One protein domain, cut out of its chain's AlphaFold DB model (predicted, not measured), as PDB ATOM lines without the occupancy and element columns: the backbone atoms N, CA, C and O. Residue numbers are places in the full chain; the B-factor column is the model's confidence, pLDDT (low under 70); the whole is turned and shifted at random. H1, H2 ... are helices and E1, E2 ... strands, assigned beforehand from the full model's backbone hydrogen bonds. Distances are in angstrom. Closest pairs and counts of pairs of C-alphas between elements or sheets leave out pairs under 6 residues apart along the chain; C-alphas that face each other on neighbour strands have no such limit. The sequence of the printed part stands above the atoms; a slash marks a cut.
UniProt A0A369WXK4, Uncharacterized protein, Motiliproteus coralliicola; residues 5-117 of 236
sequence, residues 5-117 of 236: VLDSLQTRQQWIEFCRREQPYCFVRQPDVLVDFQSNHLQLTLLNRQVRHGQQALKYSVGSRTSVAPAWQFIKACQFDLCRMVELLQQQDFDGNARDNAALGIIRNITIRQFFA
ATOM      1  N   VAL A   5     -28.757 -49.941  40.784       87.44
ATOM      2  CA  VAL A   5     -29.676 -48.809  40.909       87.44
ATOM      3  C   VAL A   5     -30.425 -48.957  42.231       87.44
ATOM      4  O   VAL A   5     -31.084 -49.970  42.452       87.44
ATOM      5  N   LEU A   6     -30.283 -47.979  43.120       90.25
ATOM      6  CA  LEU A   6     -31.039 -47.869  44.365       90.25
ATOM      7  C   LEU A   6     -32.195 -46.892  44.176       90.25
ATOM      8  O   LEU A   6     -32.074 -45.921  43.431       90.25
ATOM      9  N   ASP A   7     -33.302 -47.111  44.880       87.94
ATOM     10  CA  ASP A   7     -34.408 -46.152  44.851       87.94
ATOM     11  C   ASP A   7     -34.022 -44.848  45.558       87.94
ATOM     12  O   ASP A   7     -34.274 -43.762  45.040       87.94
ATOM     13  N   SER A   8     -33.350 -44.956  46.709       92.62
ATOM     14  CA  SER A   8     -32.991 -43.815  47.549       92.62
ATOM     15  C   SER A   8     -31.747 -44.082  48.407       92.62
ATOM     16  O   SER A   8     -31.357 -45.231  48.631       92.62
ATOM     17  N   LEU A   9     -31.124 -43.003  48.891       94.81
ATOM     18  CA  LEU A   9     -29.985 -43.031  49.812       94.81
ATOM     19  C   LEU A   9     -30.128 -41.891  50.840       94.81
ATOM     20  O   LEU A   9     -29.389 -40.915  50.812       94.81
ATOM     21  N   GLN A  10     -31.146 -42.003  51.697       95.81
ATOM     22  CA  GLN A  10     -31.657 -40.911  52.543       95.81
ATOM     23  C   GLN A  10     -31.471 -41.135  54.047       95.81
ATOM     24  O   GLN A  10     -31.814 -40.283  54.861       95.81
ATOM     25  N   THR A  11     -30.967 -42.301  54.452       95.81
ATOM     26  CA  THR A  11     -30.834 -42.658  55.868       95.81
ATOM     27  C   THR A  11     -29.439 -43.159  56.199       95.81
ATOM     28  O   THR A  11     -28.740 -43.749  55.372       95.81
ATOM     29  N   ARG A  12     -29.053 -43.005  57.470       96.06
ATOM     30  CA  ARG A  12     -27.782 -43.522  57.993       96.06
ATOM     31  C   ARG A  12     -27.578 -45.001  57.684       96.06
ATOM     32  O   ARG A  12     -26.472 -45.397  57.326       96.06
ATOM     33  N   GLN A  13     -28.627 -45.806  57.832       96.00
ATOM     34  CA  GLN A  13     -28.554 -47.244  57.603       96.00
ATOM     35  C   GLN A  13     -28.270 -47.558  56.129       96.00
ATOM     36  O   GLN A  13     -27.344 -48.315  55.851       96.00
ATOM     37  N   GLN A  14     -28.971 -46.906  55.197       95.50
ATOM     38  CA  GLN A  14     -28.733 -47.080  53.760       95.50
ATOM     39  C   GLN A  14     -27.304 -46.679  53.361       95.50
ATOM     40  O   GLN A  14     -26.664 -47.385  52.586       95.50
ATOM     41  N   TRP A  15     -26.765 -45.592  53.926       96.31
ATOM     42  CA  TRP A  15     -25.372 -45.188  53.698       96.31
ATOM     43  C   TRP A  15     -24.361 -46.193  54.258       96.31
ATOM     44  O   TRP A  15     -23.372 -46.502  53.598       96.31
ATOM     45  N   ILE A  16     -24.600 -46.736  55.456       94.25
ATOM     46  CA  ILE A  16     -23.746 -47.786  56.031       94.25
ATOM     47  C   ILE A  16     -23.777 -49.040  55.150       94.25
ATOM     48  O   ILE A  16     -22.728 -49.610  54.858       94.25
ATOM     49  N   GLU A  17     -24.959 -49.465  54.709       93.69
ATOM     50  CA  GLU A  17     -25.126 -50.611  53.813       93.69
ATOM     51  C   GLU A  17     -24.462 -50.387  52.457       93.69
ATOM     52  O   GLU A  17     -23.830 -51.301  51.933       93.69
ATOM     53  N   PHE A  18     -24.562 -49.179  51.905       93.94
ATOM     54  CA  PHE A  18     -23.876 -48.783  50.681       93.94
ATOM     55  C   PHE A  18     -22.352 -48.882  50.825       93.94
ATOM     56  O   PHE A  18     -21.711 -49.543  50.010       93.94
ATOM     57  N   CYS A  19     -21.782 -48.309  51.889       92.19
ATOM     58  CA  CYS A  19     -20.338 -48.323  52.133       92.19
ATOM     59  C   CYS A  19     -19.780 -49.712  52.482       92.19
ATOM     60  O   CYS A  19     -18.584 -49.937  52.336       92.19
ATOM     61  N   ARG A  20     -20.616 -50.646  52.957       90.62
ATOM     62  CA  ARG A  20     -20.214 -52.038  53.244       90.62
ATOM     63  C   ARG A  20     -20.091 -52.910  51.995       90.62
ATOM     64  O   ARG A  20     -19.636 -54.047  52.100       90.62
ATOM     65  N   ARG A  21     -20.536 -52.427  50.836       87.19
ATOM     66  CA  ARG A  21     -20.423 -53.162  49.573       87.19
ATOM     67  C   ARG A  21     -18.967 -53.232  49.138       87.19
ATOM     68  O   ARG A  21     -18.190 -52.327  49.411       87.19
ATOM     69  N   GLU A  22     -18.649 -54.270  48.371       83.31
ATOM     70  CA  GLU A  22     -17.340 -54.425  47.726       83.31
ATOM     71  C   GLU A  22     -16.968 -53.188  46.893       83.31
ATOM     72  O   GLU A  22     -15.824 -52.745  46.892       83.31
ATOM     73  N   GLN A  23     -17.964 -52.594  46.229       88.19
ATOM     74  CA  GLN A  23     -17.829 -51.348  45.489       88.19
ATOM     75  C   GLN A  23     -18.932 -50.370  45.920       88.19
ATOM     76  O   GLN A  23     -20.097 -50.570  45.553       88.19
ATOM     77  N   PRO A  24     -18.594 -49.303  46.671       92.00
ATOM     78  CA  PRO A  24     -19.508 -48.208  46.991       92.00
ATOM     79  C   PRO A  24     -19.735 -47.334  45.747       92.00
ATOM     80  O   PRO A  24     -19.257 -46.208  45.647       92.00
ATOM     81  N   TYR A  25     -20.424 -47.891  44.753       93.50
ATOM     82  CA  TYR A  25     -20.690 -47.255  43.468       93.50
ATOM     83  C   TYR A  25     -22.075 -47.671  42.967       93.50
ATOM     84  O   TYR A  25     -22.338 -48.859  42.752       93.50
ATOM     85  N   CYS A  26     -22.996 -46.720  42.831       92.00
ATOM     86  CA  CYS A  26     -24.357 -47.006  42.381       92.00
ATOM     87  C   CYS A  26     -25.070 -45.779  41.828       92.00
ATOM     88  O   CYS A  26     -24.797 -44.647  42.223       92.00
ATOM     89  N   PHE A  27     -26.071 -46.025  40.995       92.19
ATOM     90  CA  PHE A  27     -27.087 -45.032  40.703       92.19
ATOM     91  C   PHE A  27     -28.120 -44.955  41.828       92.19
ATOM     92  O   PHE A  27     -28.461 -45.972  42.434       92.19
ATOM     93  N   VAL A  28     -28.664 -43.765  42.051       91.81
ATOM     94  CA  VAL A  28     -29.831 -43.510  42.896       91.81
ATOM     95  C   VAL A  28     -30.915 -42.888  42.017       91.81
ATOM     96  O   VAL A  28     -30.611 -42.029  41.195       91.81
ATOM     97  N   ARG A  29     -32.168 -43.349  42.130       87.19
ATOM     98  CA  ARG A  29     -33.291 -42.830  41.321       87.19
ATOM     99  C   ARG A  29     -33.792 -41.474  41.810       87.19
ATOM    100  O   ARG A  29     -34.279 -40.675  41.003       87.19
ATOM    101  N   GLN A  30     -33.750 -41.251  43.122       86.31
ATOM    102  CA  GLN A  30     -34.207 -40.024  43.770       86.31
ATOM    103  C   GLN A  30     -33.229 -39.592  44.880       86.31
ATOM    104  O   GLN A  30     -33.213 -40.208  45.953       86.31
ATOM    105  N   PRO A  31     -32.409 -38.548  44.637       90.56
ATOM    106  CA  PRO A  31     -32.283 -37.783  43.384       90.56
ATOM    107  C   PRO A  31     -31.598 -38.606  42.271       90.56
ATOM    108  O   PRO A  31     -30.873 -39.546  42.586       90.56
ATOM    109  N   ASP A  32     -31.821 -38.270  40.987       89.69
ATOM    110  CA  ASP A  32     -31.223 -38.985  39.836       89.69
ATOM    111  C   ASP A  32     -29.723 -38.678  39.709       89.69
ATOM    112  O   ASP A  32     -29.302 -37.716  39.051       89.69
ATOM    113  N   VAL A  33     -28.923 -39.472  40.420       92.25
ATOM    114  CA  VAL A  33     -27.502 -39.222  40.673       92.25
ATOM    115  C   VAL A  33     -26.726 -40.530  40.629       92.25
ATOM    116  O   VAL A  33     -27.162 -41.559  41.143       92.25
ATOM    117  N   LEU A  34     -25.528 -40.486  40.056       93.50
ATOM    118  CA  LEU A  34     -24.528 -41.534  40.228       93.50
ATOM    119  C   LEU A  34     -23.634 -41.188  41.425       93.50
ATOM    120  O   LEU A  34     -22.972 -40.147  41.434       93.50
ATOM    121  N   VAL A  35     -23.627 -42.075  42.418       95.50
ATOM    122  CA  VAL A  35     -22.852 -41.964  43.654       95.50
ATOM    123  C   VAL A  35     -21.634 -42.876  43.563       95.50
ATOM    124  O   VAL A  35     -21.774 -44.087  43.387       95.50
ATOM    125  N   ASP A  36     -20.452 -42.295  43.726       94.88
ATOM    126  CA  ASP A  36     -19.173 -42.997  43.806       94.88
ATOM    127  C   ASP A  36     -18.468 -42.616  45.108       94.88
ATOM    128  O   ASP A  36     -18.195 -41.444  45.373       94.88
ATOM    129  N   PHE A  37     -18.186 -43.617  45.936       95.00
ATOM    130  CA  PHE A  37     -17.457 -43.453  47.184       95.00
ATOM    131  C   PHE A  37     -16.350 -44.504  47.346       95.00
ATOM    132  O   PHE A  37     -16.093 -45.002  48.440       95.00
ATOM    133  N   GLN A  38     -15.680 -44.851  46.242       90.88
ATOM    134  CA  GLN A  38     -14.568 -45.813  46.211       90.88
ATOM    135  C   GLN A  38     -13.221 -45.217  46.669       90.88
ATOM    136  O   GLN A  38     -12.220 -45.926  46.763       90.88
ATOM    137  N   SER A  39     -13.172 -43.910  46.938       91.56
ATOM    138  CA  SER A  39     -11.958 -43.185  47.324       91.56
ATOM    139  C   SER A  39     -12.175 -42.354  48.593       91.56
ATOM    140  O   SER A  39     -13.252 -42.347  49.182       91.56
ATOM    141  N   ASN A  40     -11.171 -41.566  48.988       92.44
ATOM    142  CA  ASN A  40     -11.308 -40.578  50.068       92.44
ATOM    143  C   ASN A  40     -12.276 -39.418  49.739       92.44
ATOM    144  O   ASN A  40     -12.509 -38.553  50.587       92.44
ATOM    145  N   HIS A  41     -12.809 -39.372  48.515       93.25
ATOM    146  CA  HIS A  41     -13.807 -38.402  48.084       93.25
ATOM    147  C   HIS A  41     -15.125 -39.096  47.762       93.25
ATOM    148  O   HIS A  41     -15.144 -40.103  47.053       93.25
ATOM    149  N   LEU A  42     -16.214 -38.494  48.233       95.31
ATOM    150  CA  LEU A  42     -17.555 -38.721  47.725       95.31
ATOM    151  C   LEU A  42     -17.698 -37.962  46.408       95.31
ATOM    152  O   LEU A  42     -17.518 -36.745  46.358       95.31
ATOM    153  N   GLN A  43     -18.031 -38.680  45.350       95.25
ATOM    154  CA  GLN A  43     -18.301 -38.116  44.044       95.25
ATOM    155  C   GLN A  43     -19.780 -38.281  43.705       95.25
ATOM    156  O   GLN A  43     -20.317 -39.385  43.742       95.25
ATOM    157  N   LEU A  44     -20.426 -37.171  43.357       95.19
ATOM    158  CA  LEU A  44     -21.834 -37.129  42.970       95.19
ATOM    159  C   LEU A  44     -21.921 -36.607  41.543       95.19
ATOM    160  O   LEU A  44     -21.511 -35.480  41.277       95.19
ATOM    161  N   THR A  45     -22.430 -37.421  40.626       93.25
ATOM    162  CA  THR A  45     -22.650 -37.016  39.231       93.25
ATOM    163  C   THR A  45     -24.143 -36.814  39.019       93.25
ATOM    164  O   THR A  45     -24.903 -37.781  39.084       93.25
ATOM    165  N   LEU A  46     -24.560 -35.570  38.799       91.75
ATOM    166  CA  LEU A  46     -25.954 -35.214  38.562       91.75
ATOM    167  C   LEU A  46     -26.363 -35.626  37.152       91.75
ATOM    168  O   LEU A  46     -25.752 -35.198  36.172       91.75
ATOM    169  N   LEU A  47     -27.399 -36.455  37.064       87.50
ATOM    170  CA  LEU A  47     -27.892 -36.987  35.796       87.50
ATOM    171  C   LEU A  47     -29.169 -36.275  35.344       87.50
ATOM    172  O   LEU A  47     -29.432 -36.195  34.142       87.50
ATOM    173  N   ASN A  48     -29.939 -35.737  36.299       77.06
ATOM    174  CA  ASN A  48     -31.138 -34.919  36.085       77.06
ATOM    175  C   ASN A  48     -32.135 -35.522  35.078       77.06
ATOM    176  O   ASN A  48     -32.894 -34.793  34.451       77.06
ATOM    177  N   ARG A  49     -32.117 -36.847  34.882       72.50
ATOM    178  CA  ARG A  49     -32.903 -37.600  33.890       72.50
ATOM    179  C   ARG A  49     -32.722 -37.151  32.441       72.50
ATOM    180  O   ARG A  49     -33.502 -37.531  31.576       72.50
ATOM    181  N   GLN A  50     -31.687 -36.364  32.167       72.38
ATOM    182  CA  GLN A  50     -31.423 -35.762  30.860       72.38
ATOM    183  C   GLN A  50     -30.055 -36.163  30.310       72.38
ATOM    184  O   GLN A  50     -29.850 -36.140  29.098       72.38
ATOM    185  N   VAL A  51     -29.127 -36.578  31.180       73.56
ATOM    186  CA  VAL A  51     -27.780 -36.987  30.778       73.56
ATOM    187  C   VAL A  51     -27.840 -38.282  29.963       73.56
ATOM    188  O   VAL A  51     -28.060 -39.375  30.495       73.56
ATOM    189  N   ARG A  52     -27.603 -38.133  28.657       69.81
ATOM    190  CA  ARG A  52     -27.389 -39.225  27.690       69.81
ATOM    191  C   ARG A  52     -25.910 -39.421  27.363       69.81
ATOM    192  O   ARG A  52     -25.513 -40.497  26.926       69.81
ATOM    193  N   HIS A  53     -25.101 -38.390  27.603       70.94
ATOM    194  CA  HIS A  53     -23.650 -38.442  27.503       70.94
ATOM    195  C   HIS A  53     -23.035 -37.883  28.775       70.94
ATOM    196  O   HIS A  53     -23.321 -36.747  29.149       70.94
ATOM    197  N   GLY A  54     -22.134 -38.633  29.406       69.50
ATOM    198  CA  GLY A  54     -21.563 -38.230  30.695       69.50
ATOM    199  C   GLY A  54     -20.858 -36.868  30.678       69.50
ATOM    200  O   GLY A  54     -20.851 -36.185  31.692       69.50
ATOM    201  N   GLN A  55     -20.382 -36.397  29.521       76.56
ATOM    202  CA  GLN A  55     -19.787 -35.060  29.368       76.56
ATOM    203  C   GLN A  55     -20.758 -33.900  29.628       76.56
ATOM    204  O   GLN A  55     -20.324 -32.790  29.917       76.56
ATOM    205  N   GLN A  56     -22.064 -34.161  29.561       77.06
ATOM    206  CA  GLN A  56     -23.118 -33.208  29.912       77.06
ATOM    207  C   GLN A  56     -23.387 -33.181  31.422       77.06
ATOM    208  O   GLN A  56     -24.059 -32.279  31.915       77.06
ATOM    209  N   ALA A  57     -22.897 -34.179  32.160       85.56
ATOM    210  CA  ALA A  57     -23.190 -34.336  33.569       85.56
ATOM    211  C   ALA A  57     -22.302 -33.439  34.423       85.56
ATOM    212  O   ALA A  57     -21.071 -33.411  34.284       85.56
ATOM    213  N   LEU A  58     -22.939 -32.758  35.368       88.31
ATOM    214  CA  LEU A  58     -22.239 -32.014  36.394       88.31
ATOM    215  C   LEU A  58     -21.790 -32.962  37.503       88.31
ATOM    216  O   LEU A  58     -22.582 -33.759  38.005       88.31
ATOM    217  N   LYS A  59     -20.525 -32.871  37.905       92.00
ATOM    218  CA  LYS A  59     -19.932 -33.713  38.938       92.00
ATOM    219  C   LYS A  59     -19.402 -32.872  40.088       92.00
ATOM    220  O   LYS A  59     -18.671 -31.902  39.890       92.00
ATOM    221  N   TYR A  60     -19.732 -33.301  41.297       92.62
ATOM    222  CA  TYR A  60     -19.163 -32.795  42.534       92.62
ATOM    223  C   TYR A  60     -18.196 -33.818  43.115       92.62
ATOM    224  O   TYR A  60     -18.440 -35.023  43.049       92.62
ATOM    225  N   SER A  61     -17.102 -33.343  43.699       92.38
ATOM    226  CA  SER A  61     -16.175 -34.147  44.494       92.38
ATOM    227  C   SER A  61     -16.008 -33.498  45.856       92.38
ATOM    228  O   SER A  61     -15.608 -32.337  45.932       92.38
ATOM    229  N   VAL A  62     -16.320 -34.247  46.910       91.94
ATOM    230  CA  VAL A  62     -16.336 -33.797  48.301       91.94
ATOM    231  C   VAL A  62     -15.474 -34.737  49.131       91.94
ATOM    232  O   VAL A  62     -15.779 -35.921  49.248       91.94
ATOM    233  N   GLY A  63     -14.394 -34.248  49.731       91.38
ATOM    234  CA  GLY A  63     -13.557 -35.097  50.579       91.38
ATOM    235  C   GLY A  63     -12.198 -34.509  50.888       91.38
ATOM    236  O   GLY A  63     -12.047 -33.296  50.979       91.38
ATOM    237  N   SER A  64     -11.204 -35.373  51.084       87.31
ATOM    238  CA  SER A  64      -9.824 -34.942  51.298       87.31
ATOM    239  C   SER A  64      -8.834 -35.887  50.639       87.31
ATOM    240  O   SER A  64      -9.147 -37.029  50.307       87.31
ATOM    241  N   ARG A  65      -7.593 -35.432  50.466       86.50
ATOM    242  CA  ARG A  65      -6.530 -36.287  49.921       86.50
ATOM    243  C   ARG A  65      -6.096 -37.375  50.904       86.50
ATOM    244  O   ARG A  65      -5.640 -38.423  50.465       86.50
ATOM    245  N   THR A  66      -6.229 -37.129  52.206       87.19
ATOM    246  CA  THR A  66      -5.602 -37.944  53.255       87.19
ATOM    247  C   THR A  66      -6.541 -38.966  53.879       87.19
ATOM    248  O   THR A  66      -6.073 -40.003  54.337       87.19
ATOM    249  N   SER A  67      -7.850 -38.708  53.913       89.88
ATOM    250  CA  SER A  67      -8.809 -39.624  54.535       89.88
ATOM    251  C   SER A  67     -10.237 -39.444  54.025       89.88
ATOM    252  O   SER A  67     -10.614 -38.381  53.530       89.88
ATOM    253  N   VAL A  68     -11.055 -40.476  54.229       91.12
ATOM    254  CA  VAL A  68     -12.502 -40.469  53.961       91.12
ATOM    255  C   VAL A  68     -13.308 -39.680  55.006       91.12
ATOM    256  O   VAL A  68     -14.471 -39.338  54.785       91.12
ATOM    257  N   ALA A  69     -12.708 -39.377  56.162       91.00
ATOM    258  CA  ALA A  69     -13.414 -38.795  57.300       91.00
ATOM    259  C   ALA A  69     -14.128 -37.466  56.973       91.00
ATOM    260  O   ALA A  69     -15.278 -37.325  57.392       91.00
ATOM    261  N   PRO A  70     -13.551 -36.530  56.191       90.00
ATOM    262  CA  PRO A  70     -14.243 -35.298  55.800       90.00
ATOM    263  C   PRO A  70     -15.477 -35.543  54.924       90.00
ATOM    264  O   PRO A  70     -16.517 -34.931  55.157       90.00
ATOM    265  N   ALA A  71     -15.411 -36.488  53.980       92.19
ATOM    266  CA  ALA A  71     -16.565 -36.865  53.162       92.19
ATOM    267  C   ALA A  71     -17.686 -37.472  54.027       92.19
ATOM    268  O   ALA A  71     -18.856 -37.121  53.888       92.19
ATOM    269  N   TRP A  72     -17.329 -38.317  54.999       92.56
ATOM    270  CA  TRP A  72     -18.302 -38.864  55.948       92.56
ATOM    271  C   TRP A  72     -18.883 -37.803  56.893       92.56
ATOM    272  O   TRP A  72     -20.055 -37.862  57.262       92.56
ATOM    273  N   GLN A  73     -18.086 -36.814  57.303       91.44
ATOM    274  CA  GLN A  73     -18.577 -35.675  58.079       91.44
ATOM    275  C   GLN A  73     -19.566 -34.831  57.276       91.44
ATOM    276  O   GLN A  73     -20.575 -34.421  57.843       91.44
ATOM    277  N   PHE A  74     -19.340 -34.649  55.974       91.56
ATOM    278  CA  PHE A  74     -20.292 -33.986  55.084       91.56
ATOM    279  C   PHE A  74     -21.612 -34.757  54.987       91.56
ATOM    280  O   PHE A  74     -22.673 -34.174  55.206       91.56
ATOM    281  N   ILE A  75     -21.547 -36.077  54.783       93.38
ATOM    282  CA  ILE A  75     -22.732 -36.951  54.784       93.38
ATOM    283  C   ILE A  75     -23.522 -36.794  56.093       93.38
ATOM    284  O   ILE A  75     -24.739 -36.622  56.074       93.38
ATOM    285  N   LYS A  76     -22.828 -36.791  57.241       92.56
ATOM    286  CA  LYS A  76     -23.444 -36.576  58.561       92.56
ATOM    287  C   LYS A  76     -24.047 -35.180  58.726       92.56
ATOM    288  O   LYS A  76     -25.127 -35.070  59.296       92.56
ATOM    289  N   ALA A  77     -23.369 -34.132  58.259       90.06
ATOM    290  CA  ALA A  77     -23.861 -32.754  58.327       90.06
ATOM    291  C   ALA A  77     -25.149 -32.574  57.507       90.06
ATOM    292  O   ALA A  77     -26.053 -31.855  57.922       90.06
ATOM    293  N   CYS A  78     -25.270 -33.313  56.403       92.19
ATOM    294  CA  CYS A  78     -26.487 -33.401  55.599       92.19
ATOM    295  C   CYS A  78     -27.504 -34.409  56.155       92.19
ATOM    296  O   CYS A  78     -28.450 -34.764  55.466       92.19
ATOM    297  N   GLN A  79     -27.315 -34.897  57.387       94.75
ATOM    298  CA  GLN A  79     -28.211 -35.848  58.052       94.75
ATOM    299  C   GLN A  79     -28.447 -37.142  57.257       94.75
ATOM    300  O   GLN A  79     -29.482 -37.778  57.418       94.75
ATOM    301  N   PHE A  80     -27.462 -37.572  56.460       96.06
ATOM    302  CA  PHE A  80     -27.546 -38.742  55.578       96.06
ATOM    303  C   PHE A  80     -28.571 -38.623  54.436       96.06
ATOM    304  O   PHE A  80     -28.837 -39.617  53.765       96.06
ATOM    305  N   ASP A  81     -29.087 -37.423  54.178       96.00
ATOM    306  CA  ASP A  81     -30.035 -37.136  53.104       96.00
ATOM    307  C   ASP A  81     -29.284 -36.721  51.828       96.00
ATOM    308  O   ASP A  81     -28.585 -35.703  51.796       96.00
ATOM    309  N   LEU A  82     -29.389 -37.537  50.775       96.25
ATOM    310  CA  LEU A  82     -28.725 -37.288  49.496       96.25
ATOM    311  C   LEU A  82     -29.374 -36.133  48.720       96.25
ATOM    312  O   LEU A  82     -28.653 -35.421  48.021       96.25
ATOM    313  N   CYS A  83     -30.687 -35.907  48.843       94.81
ATOM    314  CA  CYS A  83     -31.324 -34.731  48.234       94.81
ATOM    315  C   CYS A  83     -30.723 -33.457  48.829       94.81
ATOM    316  O   CYS A  83     -30.238 -32.599  48.094       94.81
ATOM    317  N   ARG A  84     -30.632 -33.399  50.159       93.25
ATOM    318  CA  ARG A  84     -30.036 -32.275  50.881       93.25
ATOM    319  C   ARG A  84     -28.572 -32.049  50.508       93.25
ATOM    320  O   ARG A  84     -28.144 -30.904  50.394       93.25
ATOM    321  N   MET A  85     -27.793 -33.116  50.307       94.31
ATOM    322  CA  MET A  85     -26.412 -32.993  49.816       94.31
ATOM    323  C   MET A  85     -26.363 -32.317  48.445       94.31
ATOM    324  O   MET A  85     -25.546 -31.422  48.239       94.31
ATOM    325  N   VAL A  86     -27.222 -32.744  47.515       93.38
ATOM    326  CA  VAL A  86     -27.290 -32.182  46.160       93.38
ATOM    327  C   VAL A  86     -27.716 -30.717  46.200       93.38
ATOM    328  O   VAL A  86     -27.031 -29.885  45.613       93.38
ATOM    329  N   GLU A  87     -28.771 -30.385  46.941       91.56
ATOM    330  CA  GLU A  87     -29.260 -29.009  47.101       91.56
ATOM    331  C   GLU A  87     -28.175 -28.083  47.659       91.56
ATOM    332  O   GLU A  87     -27.901 -27.026  47.088       91.56
ATOM    333  N   LEU A  88     -27.498 -28.503  48.735       89.31
ATOM    334  CA  LEU A  88     -26.421 -27.722  49.343       89.31
ATOM    335  C   LEU A  88     -25.265 -27.481  48.378       89.31
ATOM    336  O   LEU A  88     -24.698 -26.391  48.391       89.31
ATOM    337  N   LEU A  89     -24.910 -28.480  47.563       89.88
ATOM    338  CA  LEU A  89     -23.852 -28.368  46.559       89.88
ATOM    339  C   LEU A  89     -24.265 -27.477  45.385       89.88
ATOM    340  O   LEU A  89     -23.428 -26.740  44.881       89.88
ATOM    341  N   GLN A  90     -25.526 -27.506  44.958       88.56
ATOM    342  CA  GLN A  90     -26.030 -26.645  43.883       88.56
ATOM    343  C   GLN A  90     -26.129 -25.171  44.290       88.56
ATOM    344  O   GLN A  90     -26.035 -24.301  43.432       88.56
ATOM    345  N   GLN A  91     -26.291 -24.889  45.584       86.62
ATOM    346  CA  GLN A  91     -26.317 -23.528  46.130       86.62
ATOM    347  C   GLN A  91     -24.923 -22.912  46.319       86.62
ATOM    348  O   GLN A  91     -24.822 -21.731  46.642       86.62
ATOM    349  N   GLN A  92     -23.849 -23.695  46.169       81.38
ATOM    350  CA  GLN A  92     -22.491 -23.175  46.301       81.38
ATOM    351  C   GLN A  92     -22.064 -22.416  45.051       81.38
ATOM    352  O   GLN A  92     -22.248 -22.891  43.931       81.38
ATOM    353  N   ASP A  93     -21.406 -21.283  45.268       74.12
ATOM    354  CA  ASP A  93     -20.691 -20.578  44.215       74.12
ATOM    355  C   ASP A  93     -19.317 -21.233  43.996       74.12
ATOM    356  O   ASP A  93     -18.561 -21.471  44.944       74.12
ATOM    357  N   PHE A  94     -19.010 -21.587  42.750       72.75
ATOM    358  CA  PHE A  94     -17.758 -22.232  42.352       72.75
ATOM    359  C   PHE A  94     -16.914 -21.351  41.419       72.75
ATOM    360  O   PHE A  94     -15.965 -21.857  40.805       72.75
ATOM    361  N   ASP A  95     -17.213 -20.048  41.337       56.94
ATOM    362  CA  ASP A  95     -16.450 -19.071  40.560       56.94
ATOM    363  C   ASP A  95     -15.034 -18.863  41.132       56.94
ATOM    364  O   ASP A  95     -14.741 -17.969  41.924       56.94
ATOM    365  N   GLY A  96     -14.115 -19.728  40.692       48.06
ATOM    366  CA  GLY A  96     -12.675 -19.633  40.925       48.06
ATOM    367  C   GLY A  96     -12.112 -20.858  41.635       48.06
ATOM    368  O   GLY A  96     -12.348 -21.039  42.821       48.06
ATOM    369  N   ASN A  97     -11.350 -21.691  40.901       46.38
ATOM    370  CA  ASN A  97     -10.540 -22.829  41.380       46.38
ATOM    371  C   ASN A  97     -10.902 -23.301  42.797       46.38
ATOM    372  O   ASN A  97     -10.099 -23.150  43.718       46.38
ATOM    373  N   ALA A  98     -12.115 -23.845  42.947       49.09
ATOM    374  CA  ALA A  98     -12.718 -24.178  44.229       49.09
ATOM    375  C   ALA A  98     -11.809 -25.122  45.026       49.09
ATOM    376  O   ALA A  98     -11.757 -26.338  44.818       49.09
ATOM    377  N   ARG A  99     -10.984 -24.527  45.881       49.88
ATOM    378  CA  ARG A  99     -10.131 -25.232  46.834       49.88
ATOM    379  C   ARG A  99     -10.700 -25.092  48.235       49.88
ATOM    380  O   ARG A  99     -10.665 -26.079  48.960       49.88
ATOM    381  N   ASP A 100     -11.336 -23.960  48.533       48.31
ATOM    382  CA  ASP A 100     -11.669 -23.559  49.895       48.31
ATOM    383  C   ASP A 100     -13.044 -22.866  49.966       48.31
ATOM    384  O   ASP A 100     -13.154 -21.717  50.388       48.31
ATOM    385  N   ASN A 101     -14.126 -23.548  49.567       49.44
ATOM    386  CA  ASN A 101     -15.466 -23.041  49.875       49.44
ATOM    387  C   ASN A 101     -15.720 -23.210  51.378       49.44
ATOM    388  O   ASN A 101     -16.143 -24.262  51.861       49.44
ATOM    389  N   ALA A 102     -15.447 -22.134  52.118       46.44
ATOM    390  CA  ALA A 102     -15.693 -21.983  53.550       46.44
ATOM    391  C   ALA A 102     -17.176 -22.127  53.939       46.44
ATOM    392  O   ALA A 102     -17.492 -22.176  55.125       46.44
ATOM    393  N   ALA A 103     -18.081 -22.227  52.963       48.56
ATOM    394  CA  ALA A 103     -19.525 -22.293  53.155       48.56
ATOM    395  C   ALA A 103     -20.001 -23.474  54.005       48.56
ATOM    396  O   ALA A 103     -21.065 -23.395  54.613       48.56
ATOM    397  N   LEU A 104     -19.217 -24.553  54.111       55.94
ATOM    398  CA  LEU A 104     -19.555 -25.614  55.053       55.94
ATOM    399  C   LEU A 104     -19.097 -25.351  56.481       55.94
ATOM    400  O   LEU A 104     -19.621 -26.055  57.330       55.94
ATOM    401  N   GLY A 105     -18.166 -24.413  56.742       52.41
ATOM    402  CA  GLY A 105     -17.750 -23.825  58.041       52.41
ATOM    403  C   GLY A 105     -17.392 -24.754  59.219       52.41
ATOM    404  O   GLY A 105     -16.802 -24.329  60.206       52.41
ATOM    405  N   ILE A 106     -17.741 -26.029  59.121       55.34
ATOM    406  CA  ILE A 106     -17.940 -27.000  60.197       55.34
ATOM    407  C   ILE A 106     -16.912 -28.126  60.047       55.34
ATOM    408  O   ILE A 106     -16.534 -28.765  61.027       55.34
ATOM    409  N   ILE A 107     -16.414 -28.357  58.829       62.50
ATOM    410  CA  ILE A 107     -15.529 -29.474  58.504       62.50
ATOM    411  C   ILE A 107     -14.162 -28.924  58.112       62.50
ATOM    412  O   ILE A 107     -13.952 -28.446  56.999       62.50
ATOM    413  N   ARG A 108     -13.209 -29.005  59.042       65.38
ATOM    414  CA  ARG A 108     -11.808 -28.675  58.756       65.38
ATOM    415  C   ARG A 108     -11.244 -29.683  57.747       65.38
ATOM    416  O   ARG A 108     -11.475 -30.882  57.883       65.38
ATOM    417  N   ASN A 109     -10.467 -29.197  56.780       71.38
ATOM    418  CA  ASN A 109      -9.774 -30.000  55.760       71.38
ATOM    419  C   ASN A 109     -10.687 -30.727  54.750       71.38
ATOM    420  O   ASN A 109     -10.307 -31.784  54.236       71.38
ATOM    421  N   ILE A 110     -11.872 -30.184  54.453       82.19
ATOM    422  CA  ILE A 110     -12.683 -30.644  53.320       82.19
ATOM    423  C   ILE A 110     -12.360 -29.837  52.065       82.19
ATOM    424  O   ILE A 110     -12.236 -28.619  52.107       82.19
ATOM    425  N   THR A 111     -12.241 -30.522  50.936       83.69
ATOM    426  CA  THR A 111     -12.155 -29.927  49.605       83.69
ATOM    427  C   THR A 111     -13.432 -30.269  48.851       83.69
ATOM    428  O   THR A 111     -13.833 -31.436  48.805       83.69
ATOM    429  N   ILE A 112     -14.048 -29.254  48.245       86.88
ATOM    430  CA  ILE A 112     -15.225 -29.396  47.386       86.88
ATOM    431  C   ILE A 112     -14.887 -28.839  46.016       86.88
ATOM    432  O   ILE A 112     -14.384 -27.725  45.906       86.88
ATOM    433  N   ARG A 113     -15.153 -29.622  44.970       87.31
ATOM    434  CA  ARG A 113     -14.939 -29.223  43.575       87.31
ATOM    435  C   ARG A 113     -16.155 -29.541  42.733       87.31
ATOM    436  O   ARG A 113     -16.725 -30.618  42.885       87.31
ATOM    437  N   GLN A 114     -16.449 -28.653  41.796       88.94
ATOM    438  CA  GLN A 114     -17.415 -28.846  40.723       88.94
ATOM    439  C   GLN A 114     -16.662 -28.956  39.392       88.94
ATOM    440  O   GLN A 114     -15.710 -28.217  39.142       88.94
ATOM    441  N   PHE A 115     -17.047 -29.911  38.551       86.62
ATOM    442  CA  PHE A 115     -16.497 -30.085  37.208       86.62
ATOM    443  C   PHE A 115     -17.461 -30.894  36.337       86.62
ATOM    444  O   PHE A 115     -18.280 -31.650  36.847       86.62
ATOM    445  N   PHE A 116     -17.353 -30.777  35.017       84.31
ATOM    446  CA  PHE A 116     -18.071 -31.664  34.100       84.31
ATOM    447  C   PHE A 116     -17.393 -33.034  34.041       84.31
ATOM    448  O   PHE A 116     -16.157 -33.124  34.064       84.31
ATOM    449  N   ALA A 117     -18.176 -34.113  33.978       79.38
ATOM    450  CA  ALA A 117     -17.587 -35.442  33.876       79.38
ATOM    451  C   ALA A 117     -16.826 -35.588  32.545       79.38
ATOM    452  O   ALA A 117     -17.219 -35.064  31.510       79.38
TER     453      ALA A 117
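AT A GLANCE: This is residues 5 to 117 of the 236 residues of an uncharacterized protein of Motiliproteus coralliicola (UniProt A0A369WXK4). A strongly twisted sheet of six strands has three helices over one face, in two layers: H3 crosses the strands, H2 stands up where E5 ends and E4 begins, and H1 is over the edge strand E1. The mixed sheet runs E1 E2 E3 E4 E5 E6; E1 and E2 are parallel, the other neighbours antiparallel. The printed part has 113 residues, with E1 H1 E2 E3 E4 E5 H2 H3 E6 along it, of mixed class, helices and strands. It is compact, with a radius of gyration of the C-alphas of 13.2 A and spans of 32 by 30 by 22 A.

HOW THE PARTS SIT: E1, residues 5 to 8, H1, residues 12 to 19, and E2, residues 25 to 30, form a strand-helix-strand unit, two parallel neighbour strands with a helix between, with a right-handed crossover; N 6 and O 27 are 2.8 A apart. H1 is on the sheet, at a height of 10.0 A. E2, E3, residues 33 to 36, E4, residues 41 to 46, and E5, residues 58 to 63, form a meander, hairpin after hairpin of antiparallel neighbours, with N 26 and O 35 at 3.0 A, N 34 and O 45 at 2.9 A, and N 42 and O 62 at 2.8 A. H2, residues 69 to 77, stands up from the sheet at 62 degrees; its closest C-alphas to E5 are those of Ala 71 and Gly 63, 4.3 A. H3, residues 82 to 90, on the same face, runs across the strands, at 88 degrees to E3 on the local plane; the closest C-alphas of H3 and E5 are those of Leu 89 and Tyr 60, 7.6 A. E6, residues 111 to 116, pairs with E5, N 59 and O 115 at 2.8 A. In H1, H2 and H3 every O i to N i+4 pair is within hydrogen-bond range.

IN THESE COORDINATES: E1 begins at C-alpha 5 (-29.676, -48.809, 40.909). E5 measures 16.9 A and H3 12.3 A; E6, 16.7 A, ends at C-alpha 116 (-18.071, -31.664, 34.100).

THE WHOLE: The printed part has no cut. The links E4 to E5 and H3 to E6 are long. Residues 52, 54 and 95 to 108 have pLDDT under 70.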